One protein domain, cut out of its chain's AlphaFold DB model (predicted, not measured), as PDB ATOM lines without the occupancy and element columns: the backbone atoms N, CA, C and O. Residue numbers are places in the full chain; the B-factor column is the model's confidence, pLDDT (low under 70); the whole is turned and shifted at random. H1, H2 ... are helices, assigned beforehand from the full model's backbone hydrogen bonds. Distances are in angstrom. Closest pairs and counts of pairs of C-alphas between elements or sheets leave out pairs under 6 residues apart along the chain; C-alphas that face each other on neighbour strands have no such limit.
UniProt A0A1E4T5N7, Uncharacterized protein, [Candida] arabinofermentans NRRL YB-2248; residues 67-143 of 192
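This is residues 67 to 143 of the 192 residues of an uncharacterized protein of [Candida] arabinofermentans NRRL YB-2248 (UniProt A0A1E4T5N7). A long helix, H3, and a shorter one, H2, make a V joined at its corner by residues 111 and 112, and a third helix, H1, packs in the angle between them, on H2 and on the part of H3 near the corner. H3 reaches far beyond the other two, residues 67 to 76 run roughly alongside it with no named element, and residues 90 to 96 stick out. The printed part has 77 residues with three named helices, in the order H1, H2, H3, and no named strand; the class is all helix. The whole is loose, with a radius of gyration of the C-alphas of 16.1 A, and elongated, spanning 47 by 29 by 17 A.

H3 is the longest helix, residues 113 to 141, 39.8 A from C-alpha 113 at (4.960, 66.556, 40.077) to C-alpha 141 at (-15.976, 34.342, 50.506). H2 spans residues 97 to 110 and measures 20.1 A. H1 spans residues 77 to 88, 17.0 A long, from C-alpha 77 at (1.952, 55.023, 41.020).

H3 touches H1 with residues 116 to 123 alone, and H1 touches H3 with residues 77 to 81 alone. Their closest C-alphas, those of Tyr 119 and Ala 77, are 4.8 A apart. Their lines are about perpendicular, but only just, at 73 degrees. H1 touches H2, with the C-alphas of Ile 82 and Tyr 104 closest at 6.7 A; they run opposite ways at a steep tilt of 59 degrees. H2 and H3 are only just apart, the closest C-alphas being 8.1 A from each other. Each O i to N i+4 pair is within hydrogen-bond range in H1, against 9 of 10 in H2 and 23 of 25 in H3.

The C-alphas farthest apart, those of Ser 94 and Arg 143, are 48.8 A from each other. The printed part has no cut. The link from H2 to H3 is tight and that from H1 to H2 short. Mean pLDDT of the printed part is 87.2; residues 90 to 94 are under 70.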
ATOM      1  N   GLU A  67      -7.563  31.844  48.330       72.88
ATOM      2  CA  GLU A  67      -6.397  32.722  48.418       72.88
ATOM      3  C   GLU A  67      -5.846  33.075  47.034       72.88
ATOM      4  O   GLU A  67      -5.366  34.189  46.848       72.88
ATOM      5  N   LEU A  68      -5.978  32.169  46.059       74.44
ATOM      6  CA  LEU A  68      -5.643  32.437  44.657       74.44
ATOM      7  C   LEU A  68      -6.645  33.387  43.994       74.44
ATOM      8  O   LEU A  68      -6.249  34.247  43.216       74.44
ATOM      9  N   GLU A  69      -7.929  33.265  44.332       78.44
ATOM     10  CA  GLU A  69      -8.980  34.162  43.834       78.44
ATOM     11  C   GLU A  69      -9.008  35.519  44.542       78.44
ATOM     12  O   GLU A  69      -9.771  36.399  44.146       78.44
ATOM     13  N   LYS A  70      -8.204  35.705  45.596       81.44
ATOM     14  CA  LYS A  70      -8.129  36.987  46.291       81.44
ATOM     15  C   LYS A  70      -7.570  38.046  45.335       81.44
ATOM     16  O   LYS A  70      -6.460  37.852  44.830       81.44
ATOM     17  N   PRO A  71      -8.271  39.178  45.136       84.25
ATOM     18  CA  PRO A  71      -7.773  40.265  44.311       84.25
ATOM     19  C   PRO A  71      -6.359  40.655  44.734       84.25
ATOM     20  O   PRO A  71      -6.049  40.826  45.922       84.25
ATOM     21  N   LYS A  72      -5.465  40.718  43.748       82.19
ATOM     22  CA  LYS A  72      -4.066  41.060  43.981       82.19
ATOM     23  C   LYS A  72      -3.988  42.519  44.409       82.19
ATOM     24  O   LYS A  72      -4.666  43.362  43.839       82.19
ATOM     25  N   LYS A  73      -3.107  42.814  45.371       81.69
ATOM     26  CA  LYS A  73      -2.876  44.184  45.845       81.69
ATOM     27  C   LYS A  73      -2.665  45.135  44.666       81.69
ATOM     28  O   LYS A  73      -1.877  44.831  43.768       81.69
ATOM     29  N   MET A  74      -3.325  46.289  44.729       83.19
ATOM     30  CA  MET A  74      -3.159  47.356  43.747       83.19
ATOM     31  C   MET A  74      -1.691  47.776  43.593       83.19
ATOM     32  O   MET A  74      -0.901  47.770  44.543       83.19
ATOM     33  N   ILE A  75      -1.350  48.166  42.373       85.12
ATOM     34  CA  ILE A  75      -0.023  48.630  41.980       85.12
ATOM     35  C   ILE A  75       0.125  50.109  42.392       85.12
ATOM     36  O   ILE A  75      -0.818  50.890  42.265       85.12
ATOM     37  N   SER A  76       1.284  50.506  42.932       90.12
ATOM     38  CA  SER A  76       1.553  51.914  43.280       90.12
ATOM     39  C   SER A  76       1.827  52.765  42.032       90.12
ATOM     40  O   SER A  76       2.208  52.230  40.995       90.12
ATOM     41  N   ALA A  77       1.691  54.095  42.133       91.31
ATOM     42  CA  ALA A  77       1.952  55.023  41.020       91.31
ATOM     43  C   ALA A  77       3.359  54.827  40.416       91.31
ATOM     44  O   ALA A  77       3.502  54.646  39.211       91.31
ATOM     45  N   TYR A  78       4.382  54.717  41.267       92.19
ATOM     46  CA  TYR A  78       5.755  54.408  40.850       92.19
ATOM     47  C   TYR A  78       5.867  53.100  40.052       92.19
ATOM     48  O   TYR A  78       6.611  53.015  39.082       92.19
ATOM     49  N   MET A  79       5.111  52.063  40.417       91.50
ATOM     50  CA  MET A  79       5.175  50.781  39.715       91.50
ATOM     51  C   MET A  79       4.523  50.833  38.325       91.50
ATOM     52  O   MET A  79       4.929  50.068  37.450       91.50
ATOM     53  N   TYR A  80       3.570  51.744  38.090       92.25
ATOM     54  CA  TYR A  80       3.088  52.036  36.733       92.25
ATOM     55  C   TYR A  80       4.189  52.658  35.878       92.25
ATOM     56  O   TYR A  80       4.441  52.170  34.779       92.25
ATOM     57  N   TYR A  81       4.904  53.646  36.423       92.38
ATOM     58  CA  TYR A  81       6.063  54.237  35.760       92.38
ATOM     59  C   TYR A  81       7.128  53.186  35.433       92.38
ATOM     60  O   TYR A  81       7.555  53.073  34.290       92.38
ATOM     61  N   ILE A  82       7.495  52.337  36.394       91.31
ATOM     62  CA  ILE A  82       8.479  51.268  36.176       91.31
ATOM     63  C   ILE A  82       8.028  50.294  35.084       91.31
ATOM     64  O   ILE A  82       8.827  49.918  34.230       91.31
ATOM     65  N   LYS A  83       6.747  49.901  35.072       90.75
ATOM     66  CA  LYS A  83       6.186  49.037  34.024       90.75
ATOM     67  C   LYS A  83       6.294  49.687  32.643       90.75
ATOM     68  O   LYS A  83       6.607  48.993  31.678       90.75
ATOM     69  N   GLU A  84       6.051  50.990  32.553       91.81
ATOM     70  CA  GLU A  84       6.178  51.757  31.316       91.81
ATOM     71  C   GLU A  84       7.638  51.881  30.867       91.81
ATOM     72  O   GLU A  84       7.936  51.617  29.706       91.81
ATOM     73  N   GLN A  85       8.565  52.184  31.779       90.25
ATOM     74  CA  GLN A  85       9.997  52.255  31.474       90.25
ATOM     75  C   GLN A  85      10.554  50.906  31.013       90.25
ATOM     76  O   GLN A  85      11.263  50.831  30.013       90.25
ATOM     77  N   PHE A  86      10.159  49.812  31.670       88.38
ATOM     78  CA  PHE A  86      10.511  48.475  31.200       88.38
ATOM     79  C   PHE A  86       9.884  48.152  29.845       88.38
ATOM     80  O   PHE A  86      10.527  47.493  29.037       88.38
ATOM     81  N   ALA A  87       8.653  48.590  29.569       88.25
ATOM     82  CA  ALA A  87       8.033  48.387  28.261       88.25
ATOM     83  C   ALA A  87       8.756  49.163  27.151       88.25
ATOM     84  O   ALA A  87       8.918  48.620  26.061       88.25
ATOM     85  N   LYS A  88       9.231  50.381  27.445       86.44
ATOM     86  CA  LYS A  88      10.036  51.211  26.536       86.44
ATOM     87  C   LYS A  88      11.422  50.613  26.279       86.44
ATOM     88  O   LYS A  88      11.867  50.588  25.139       86.44
ATOM     89  N   ASN A  89      12.057  50.047  27.308       82.31
ATOM     90  CA  ASN A  89      13.437  49.545  27.239       82.31
ATOM     91  C   ASN A  89      13.525  48.021  27.040       82.31
ATOM     92  O   ASN A  89      14.590  47.425  27.208       82.31
ATOM     93  N   LYS A  90      12.414  47.364  26.677       69.12
ATOM     94  CA  LYS A  90      12.331  45.906  26.458       69.12
ATOM     95  C   LYS A  90      13.315  45.375  25.403       69.12
ATOM     96  O   LYS A  90      13.495  44.163  25.334       69.12
ATOM     97  N   GLY A  91      13.923  46.254  24.604       57.41
ATOM     98  CA  GLY A  91      14.883  45.914  23.553       57.41
ATOM     99  C   GLY A  91      16.336  45.755  24.005       57.41
ATOM    100  O   GLY A  91      17.101  45.136  23.275       57.41
ATOM    101  N   ASP A  92      16.727  46.247  25.187       61.22
ATOM    102  CA  ASP A  92      18.163  46.365  25.481       61.22
ATOM    103  C   ASP A  92      18.814  45.092  26.014       61.22
ATOM    104  O   ASP A  92      20.024  44.972  25.870       61.22
ATOM    105  N   GLY A  93      18.062  44.152  26.613       64.75
ATOM    106  CA  GLY A  93      18.489  42.786  27.008       64.75
ATOM    107  C   GLY A  93      19.756  42.632  27.879       64.75
ATOM    108  O   GLY A  93      20.046  41.540  28.356       64.75
ATOM    109  N   SER A  94      20.493  43.715  28.094       67.12
ATOM    110  CA  SER A  94      21.892  43.763  28.508       67.12
ATOM    111  C   SER A  94      22.010  44.195  29.966       67.12
ATOM    112  O   SER A  94      22.875  43.723  30.700       67.12
ATOM    113  N   THR A  95      21.072  45.023  30.436       75.81
ATOM    114  CA  THR A  95      21.044  45.489  31.824       75.81
ATOM    115  C   THR A  95      20.165  44.575  32.686       75.81
ATOM    116  O   THR A  95      18.981  44.400  32.377       75.81
ATOM    117  N   PRO A  96      20.677  44.037  33.810       85.31
ATOM    118  CA  PRO A  96      19.864  43.311  34.778       85.31
ATOM    119  C   PRO A  96      18.693  44.171  35.267       85.31
ATOM    120  O   PRO A  96      18.862  45.348  35.592       85.31
ATOM    121  N   ALA A  97      17.503  43.578  35.403       84.38
ATOM    122  CA  ALA A  97      16.308  44.302  35.851       84.38
ATOM    123  C   ALA A  97      16.518  45.032  37.195       84.38
ATOM    124  O   ALA A  97      15.956  46.101  37.422       84.38
ATOM    125  N   THR A  98      17.363  44.487  38.073       87.94
ATOM    126  CA  THR A  98      17.730  45.106  39.353       87.94
ATOM    127  C   THR A  98      18.453  46.437  39.193       87.94
ATOM    128  O   THR A  98      18.223  47.345  39.990       87.94
ATOM    129  N   ASP A  99      19.311  46.570  38.184       89.31
ATOM    130  CA  ASP A  99      20.071  47.796  37.950       89.31
ATOM    131  C   ASP A  99      19.243  48.816  37.170       89.31
ATOM    132  O   ASP A  99      19.255  49.998  37.515       89.31
ATOM    133  N   ALA A 100      18.403  48.353  36.239       88.94
ATOM    134  CA  ALA A 100      17.408  49.195  35.577       88.94
ATOM    135  C   ALA A 100      16.456  49.864  36.589       88.94
ATOM    136  O   ALA A 100      16.247  51.074  36.535       88.94
ATOM    137  N   ILE A 101      15.959  49.125  37.593       90.75
ATOM    138  CA  ILE A 101      15.096  49.690  38.648       90.75
ATOM    139  C   ILE A 101      15.806  50.801  39.429       90.75
ATOM    140  O   ILE A 101      15.174  51.803  39.756       90.75
ATOM    141  N   LYS A 102      17.108  50.664  39.723       91.75
ATOM    142  CA  LYS A 102      17.869  51.715  40.426       91.75
ATOM    143  C   LYS A 102      17.961  52.992  39.594       91.75
ATOM    144  O   LYS A 102      17.868  54.080  40.156       91.75
ATOM    145  N   ILE A 103      18.133  52.863  38.280       90.50
ATOM    146  CA  ILE A 103      18.165  54.000  37.351       90.50
ATOM    147  C   ILE A 103      16.794  54.680  37.330       90.50
ATOM    148  O   ILE A 103      16.693  55.874  37.607       90.50
ATOM    149  N   TYR A 104      15.727  53.907  37.126       91.88
ATOM    150  CA  TYR A 104      14.363  54.429  37.115       91.88
ATOM    151  C   TYR A 104      13.939  55.030  38.462       91.88
ATOM    152  O   TYR A 104      13.143  55.961  38.502       91.88
ATOM    153  N   ALA A 105      14.457  54.530  39.587       92.31
ATOM    154  CA  ALA A 105      14.209  55.119  40.902       92.31
ATOM    155  C   ALA A 105      14.774  56.543  41.010       92.31
ATOM    156  O   ALA A 105      14.105  57.415  41.560       92.31
ATOM    157  N   LYS A 106      15.974  56.793  40.467       93.50
ATOM    158  CA  LYS A 106      16.563  58.141  40.418       93.50
ATOM    159  C   LYS A 106      15.750  59.060  39.510       93.50
ATOM    160  O   LYS A 106      15.336  60.125  39.949       93.50
ATOM    161  N   GLN A 107      15.414  58.581  38.311       92.25
ATOM    162  CA  GLN A 107      14.574  59.323  37.366       92.25
ATOM    163  C   GLN A 107      13.200  59.660  37.958       92.25
ATOM    164  O   GLN A 107      12.705  60.766  37.789       92.25
ATOM    165  N   TRP A 108      12.599  58.745  38.724       93.62
ATOM    166  CA  TRP A 108      11.337  59.013  39.412       93.62
ATOM    167  C   TRP A 108      11.441  60.144  40.434       93.62
ATOM    168  O   TRP A 108      10.494  60.907  40.591       93.62
ATOM    169  N   ILE A 109      12.561  60.277  41.144       93.19
ATOM    170  CA  ILE A 109      12.747  61.385  42.090       93.19
ATOM    171  C   ILE A 109      12.845  62.711  41.327       93.19
ATOM    172  O   ILE A 109      12.193  63.673  41.731       93.19
ATOM    173  N   GLU A 110      13.579  62.722  40.213       93.81
ATOM    174  CA  GLU A 110      13.821  63.891  39.355       93.81
ATOM    175  C   GLU A 110      12.593  64.340  38.544       93.81
ATOM    176  O   GLU A 110      12.501  65.513  38.190       93.81
ATOM    177  N   LEU A 111      11.637  63.442  38.278       92.62
ATOM    178  CA  LEU A 111      10.400  63.766  37.558       92.62
ATOM    179  C   LEU A 111       9.597  64.881  38.240       92.62
ATOM    180  O   LEU A 111       9.465  64.925  39.471       92.62
ATOM    181  N   SER A 112       8.983  65.728  37.414       93.00
ATOM    182  CA  SER A 112       8.091  66.791  37.875       93.00
ATOM    183  C   SER A 112       6.819  66.224  38.517       93.00
ATOM    184  O   SER A 112       6.362  65.126  38.188       93.00
ATOM    185  N   GLU A 113       6.205  66.985  39.425       90.44
ATOM    186  CA  GLU A 113       4.960  66.556  40.077       90.44
ATOM    187  C   GLU A 113       3.814  66.383  39.065       90.44
ATOM    188  O   GLU A 113       2.993  65.481  39.202       90.44
ATOM    189  N   SER A 114       3.806  67.172  37.986       91.38
ATOM    190  CA  SER A 114       2.840  67.038  36.890       91.38
ATOM    191  C   SER A 114       2.931  65.694  36.171       91.38
ATOM    192  O   SER A 114       1.908  65.090  35.858       91.38
ATOM    193  N   GLU A 115       4.144  65.190  35.933       91.00
ATOM    194  CA  GLU A 115       4.334  63.886  35.290       91.00
ATOM    195  C   GLU A 115       3.981  62.746  36.250       91.00
ATOM    196  O   GLU A 115       3.404  61.736  35.842       91.00
ATOM    197  N   LYS A 116       4.264  62.924  37.545       92.44
ATOM    198  CA  LYS A 116       3.855  61.985  38.597       92.44
ATOM    199  C   LYS A 116       2.335  61.911  38.731       92.44
ATOM    200  O   LYS A 116       1.807  60.809  38.905       92.44
ATOM    201  N   GLU A 117       1.622  63.032  38.601       93.69
ATOM    202  CA  GLU A 117       0.162  63.085  38.770       93.69
ATOM    203  C   GLU A 117      -0.580  62.202  37.755       93.69
ATOM    204  O   GLU A 117      -1.599  61.590  38.090       93.69
ATOM    205  N   VAL A 118      -0.038  62.028  36.544       93.81
ATOM    206  CA  VAL A 118      -0.585  61.090  35.547       93.81
ATOM    207  C   VAL A 118      -0.619  59.663  36.106       93.81
ATOM    208  O   VAL A 118      -1.622  58.954  35.987       93.81
ATOM    209  N   TYR A 119       0.445  59.231  36.786       93.44
ATOM    210  CA  TYR A 119       0.504  57.912  37.422       93.44
ATOM    211  C   TYR A 119      -0.327  57.839  38.709       93.44
ATOM    212  O   TYR A 119      -0.875  56.781  39.031       93.44
ATOM    213  N   HIS A 120      -0.468  58.946  39.444       91.94
ATOM    214  CA  HIS A 120      -1.383  59.023  40.585       91.94
ATOM    215  C   HIS A 120      -2.846  58.889  40.157       91.94
ATOM    216  O   HIS A 120      -3.604  58.173  40.812       91.94
ATOM    217  N   THR A 121      -3.226  59.489  39.032       92.81
ATOM    218  CA  THR A 121      -4.567  59.370  38.448       92.81
ATOM    219  C   THR A 121      -4.846  57.939  37.988       92.81
ATOM    220  O   THR A 121      -5.868  57.362  38.361       92.81
ATOM    221  N   GLN A 122      -3.897  57.306  37.291       90.31
ATOM    222  CA  GLN A 122      -3.999  55.883  36.931       90.31
ATOM    223  C   GLN A 122      -4.151  54.985  38.168       90.31
ATOM    224  O   GLN A 122      -4.972  54.066  38.187       90.31
ATOM    225  N   ARG A 123      -3.404  55.272  39.243       92.06
ATOM    226  CA  ARG A 123      -3.543  54.559  40.517       92.06
ATOM    227  C   ARG A 123      -4.934  54.742  41.129       92.06
ATOM    228  O   ARG A 123      -5.470  53.759  41.628       92.06
ATOM    229  N   LYS A 124      -5.500  55.957  41.122       91.81
ATOM    230  CA  LYS A 124      -6.848  56.234  41.657       91.81
ATOM    231  C   LYS A 124      -7.906  55.395  40.931       91.81
ATOM    232  O   LYS A 124      -8.656  54.681  41.582       91.81
ATOM    233  N   SER A 125      -7.876  55.367  39.599       90.25
ATOM    234  CA  SER A 125      -8.794  54.526  38.815       90.25
ATOM    235  C   SER A 125      -8.630  53.026  39.119       90.25
ATOM    236  O   SER A 125      -9.606  52.305  39.319       90.25
ATOM    237  N   ALA A 126      -7.389  52.544  39.241       89.62
ATOM    238  CA  ALA A 126      -7.131  51.149  39.592       89.62
ATOM    239  C   ALA A 126      -7.540  50.791  41.033       89.62
ATOM    240  O   ALA A 126      -7.897  49.642  41.299       89.62
ATOM    241  N   LEU A 127      -7.473  51.749  41.963       90.81
ATOM    242  CA  LEU A 127      -7.943  51.594  43.339       90.81
ATOM    243  C   LEU A 127      -9.452  51.328  43.355       90.81
ATOM    244  O   LEU A 127      -9.867  50.346  43.961       90.81
ATOM    245  N   GLU A 128     -10.238  52.125  42.631       90.88
ATOM    246  CA  GLU A 128     -11.693  51.948  42.544       90.88
ATOM    247  C   GLU A 128     -12.074  50.571  41.982       90.88
ATOM    248  O   GLU A 128     -12.977  49.907  42.491       90.88
ATOM    249  N   GLN A 129     -11.370  50.103  40.943       89.81
ATOM    250  CA  GLN A 129     -11.623  48.769  40.396       89.81
ATOM    251  C   GLN A 129     -11.246  47.669  41.394       89.81
ATOM    252  O   GLN A 129     -12.018  46.740  41.615       89.81
ATOM    253  N   HIS A 130     -10.093  47.800  42.051       90.50
ATOM    254  CA  HIS A 130      -9.660  46.850  43.069       90.50
ATOM    255  C   HIS A 130     -10.633  46.794  44.254       90.50
ATOM    256  O   HIS A 130     -10.880  45.718  44.788       90.50
ATOM    257  N   GLU A 131     -11.201  47.923  44.680       90.50
ATOM    258  CA  GLU A 131     -12.225  47.959  45.729       90.50
ATOM    259  C   GLU A 131     -13.479  47.178  45.328       90.50
ATOM    260  O   GLU A 131     -13.984  46.390  46.130       90.50
ATOM    261  N   LYS A 132     -13.934  47.311  44.076       90.81
ATOM    262  CA  LYS A 132     -15.047  46.510  43.538       90.81
ATOM    263  C   LYS A 132     -14.712  45.019  43.521       90.81
ATOM    264  O   LYS A 132     -15.519  44.208  43.974       90.81
ATOM    265  N   ASP A 133     -13.517  44.659  43.058       90.00
ATOM    266  CA  ASP A 133     -13.069  43.266  42.999       90.00
ATOM    267  C   ASP A 133     -12.956  42.656  44.407       90.00
ATOM    268  O   ASP A 133     -13.363  41.514  44.635       90.00
ATOM    269  N   VAL A 134     -12.440  43.421  45.379       89.50
ATOM    270  CA  VAL A 134     -12.369  43.017  46.792       89.50
ATOM    271  C   VAL A 134     -13.760  42.861  47.376       89.50
ATOM    272  O   VAL A 134     -14.017  41.834  47.994       89.50
ATOM    273  N   ALA A 135     -14.673  43.802  47.139       88.94
ATOM    274  CA  ALA A 135     -16.047  43.695  47.616       88.94
ATOM    275  C   ALA A 135     -16.752  42.451  47.045       88.94
ATOM    276  O   ALA A 135     -17.427  41.729  47.784       88.94
ATOM    277  N   ALA A 136     -16.552  42.148  45.759       89.38
ATOM    278  CA  ALA A 136     -17.083  40.944  45.122       89.38
ATOM    279  C   ALA A 136     -16.467  39.659  45.704       89.38
ATOM    280  O   ALA A 136     -17.182  38.700  46.007       89.38
ATOM    281  N   TRP A 137     -15.149  39.641  45.918       90.75
ATOM    282  CA  TRP A 137     -14.456  38.517  46.551       90.75
ATOM    283  C   TRP A 137     -14.909  38.313  47.998       90.75
ATOM    284  O   TRP A 137     -15.190  37.185  48.404       90.75
ATOM    285  N   GLU A 138     -15.040  39.387  48.773       87.69
ATOM    286  CA  GLU A 138     -15.551  39.338  50.139       87.69
ATOM    287  C   GLU A 138     -16.991  38.838  50.157       87.69
ATOM    288  O   GLU A 138     -17.301  37.945  50.934       87.69
ATOM    289  N   ALA A 139     -17.865  39.320  49.271       87.19
ATOM    290  CA  ALA A 139     -19.226  38.803  49.154       87.19
ATOM    291  C   ALA A 139     -19.249  37.291  48.865       87.19
ATOM    292  O   ALA A 139     -19.984  36.557  49.528       87.19
ATOM    293  N   LYS A 140     -18.394  36.814  47.951       87.12
ATOM    294  CA  LYS A 140     -18.270  35.390  47.598       87.12
ATOM    295  C   LYS A 140     -17.693  34.540  48.736       87.12
ATOM    296  O   LYS A 140     -18.084  33.384  48.905       87.12
ATOM    297  N   TYR A 141     -16.763  35.088  49.518       85.19
ATOM    298  CA  TYR A 141     -15.976  34.342  50.506       85.19
ATOM    299  C   TYR A 141     -16.198  34.747  51.964       85.19
ATOM    300  O   TYR A 141     -15.448  34.292  52.839       85.19
ATOM    301  N   LYS A 142     -17.246  35.529  52.253       82.31
ATOM    302  CA  LYS A 142     -17.689  35.887  53.606       82.31
ATOM    303  C   LYS A 142     -17.727  34.634  54.477       82.31
ATOM    304  O   LYS A 142     -18.463  33.678  54.223       82.31
ATOM    305  N   ARG A 143     -16.872  34.606  55.504       80.81
ATOM    306  CA  ARG A 143     -16.834  33.486  56.445       80.81
ATOM    307  C   ARG A 143     -18.080  33.583  57.310       80.81
ATOM    308  O   ARG A 143     -18.295  34.601  57.958       80.81
TER     309      ARG A 143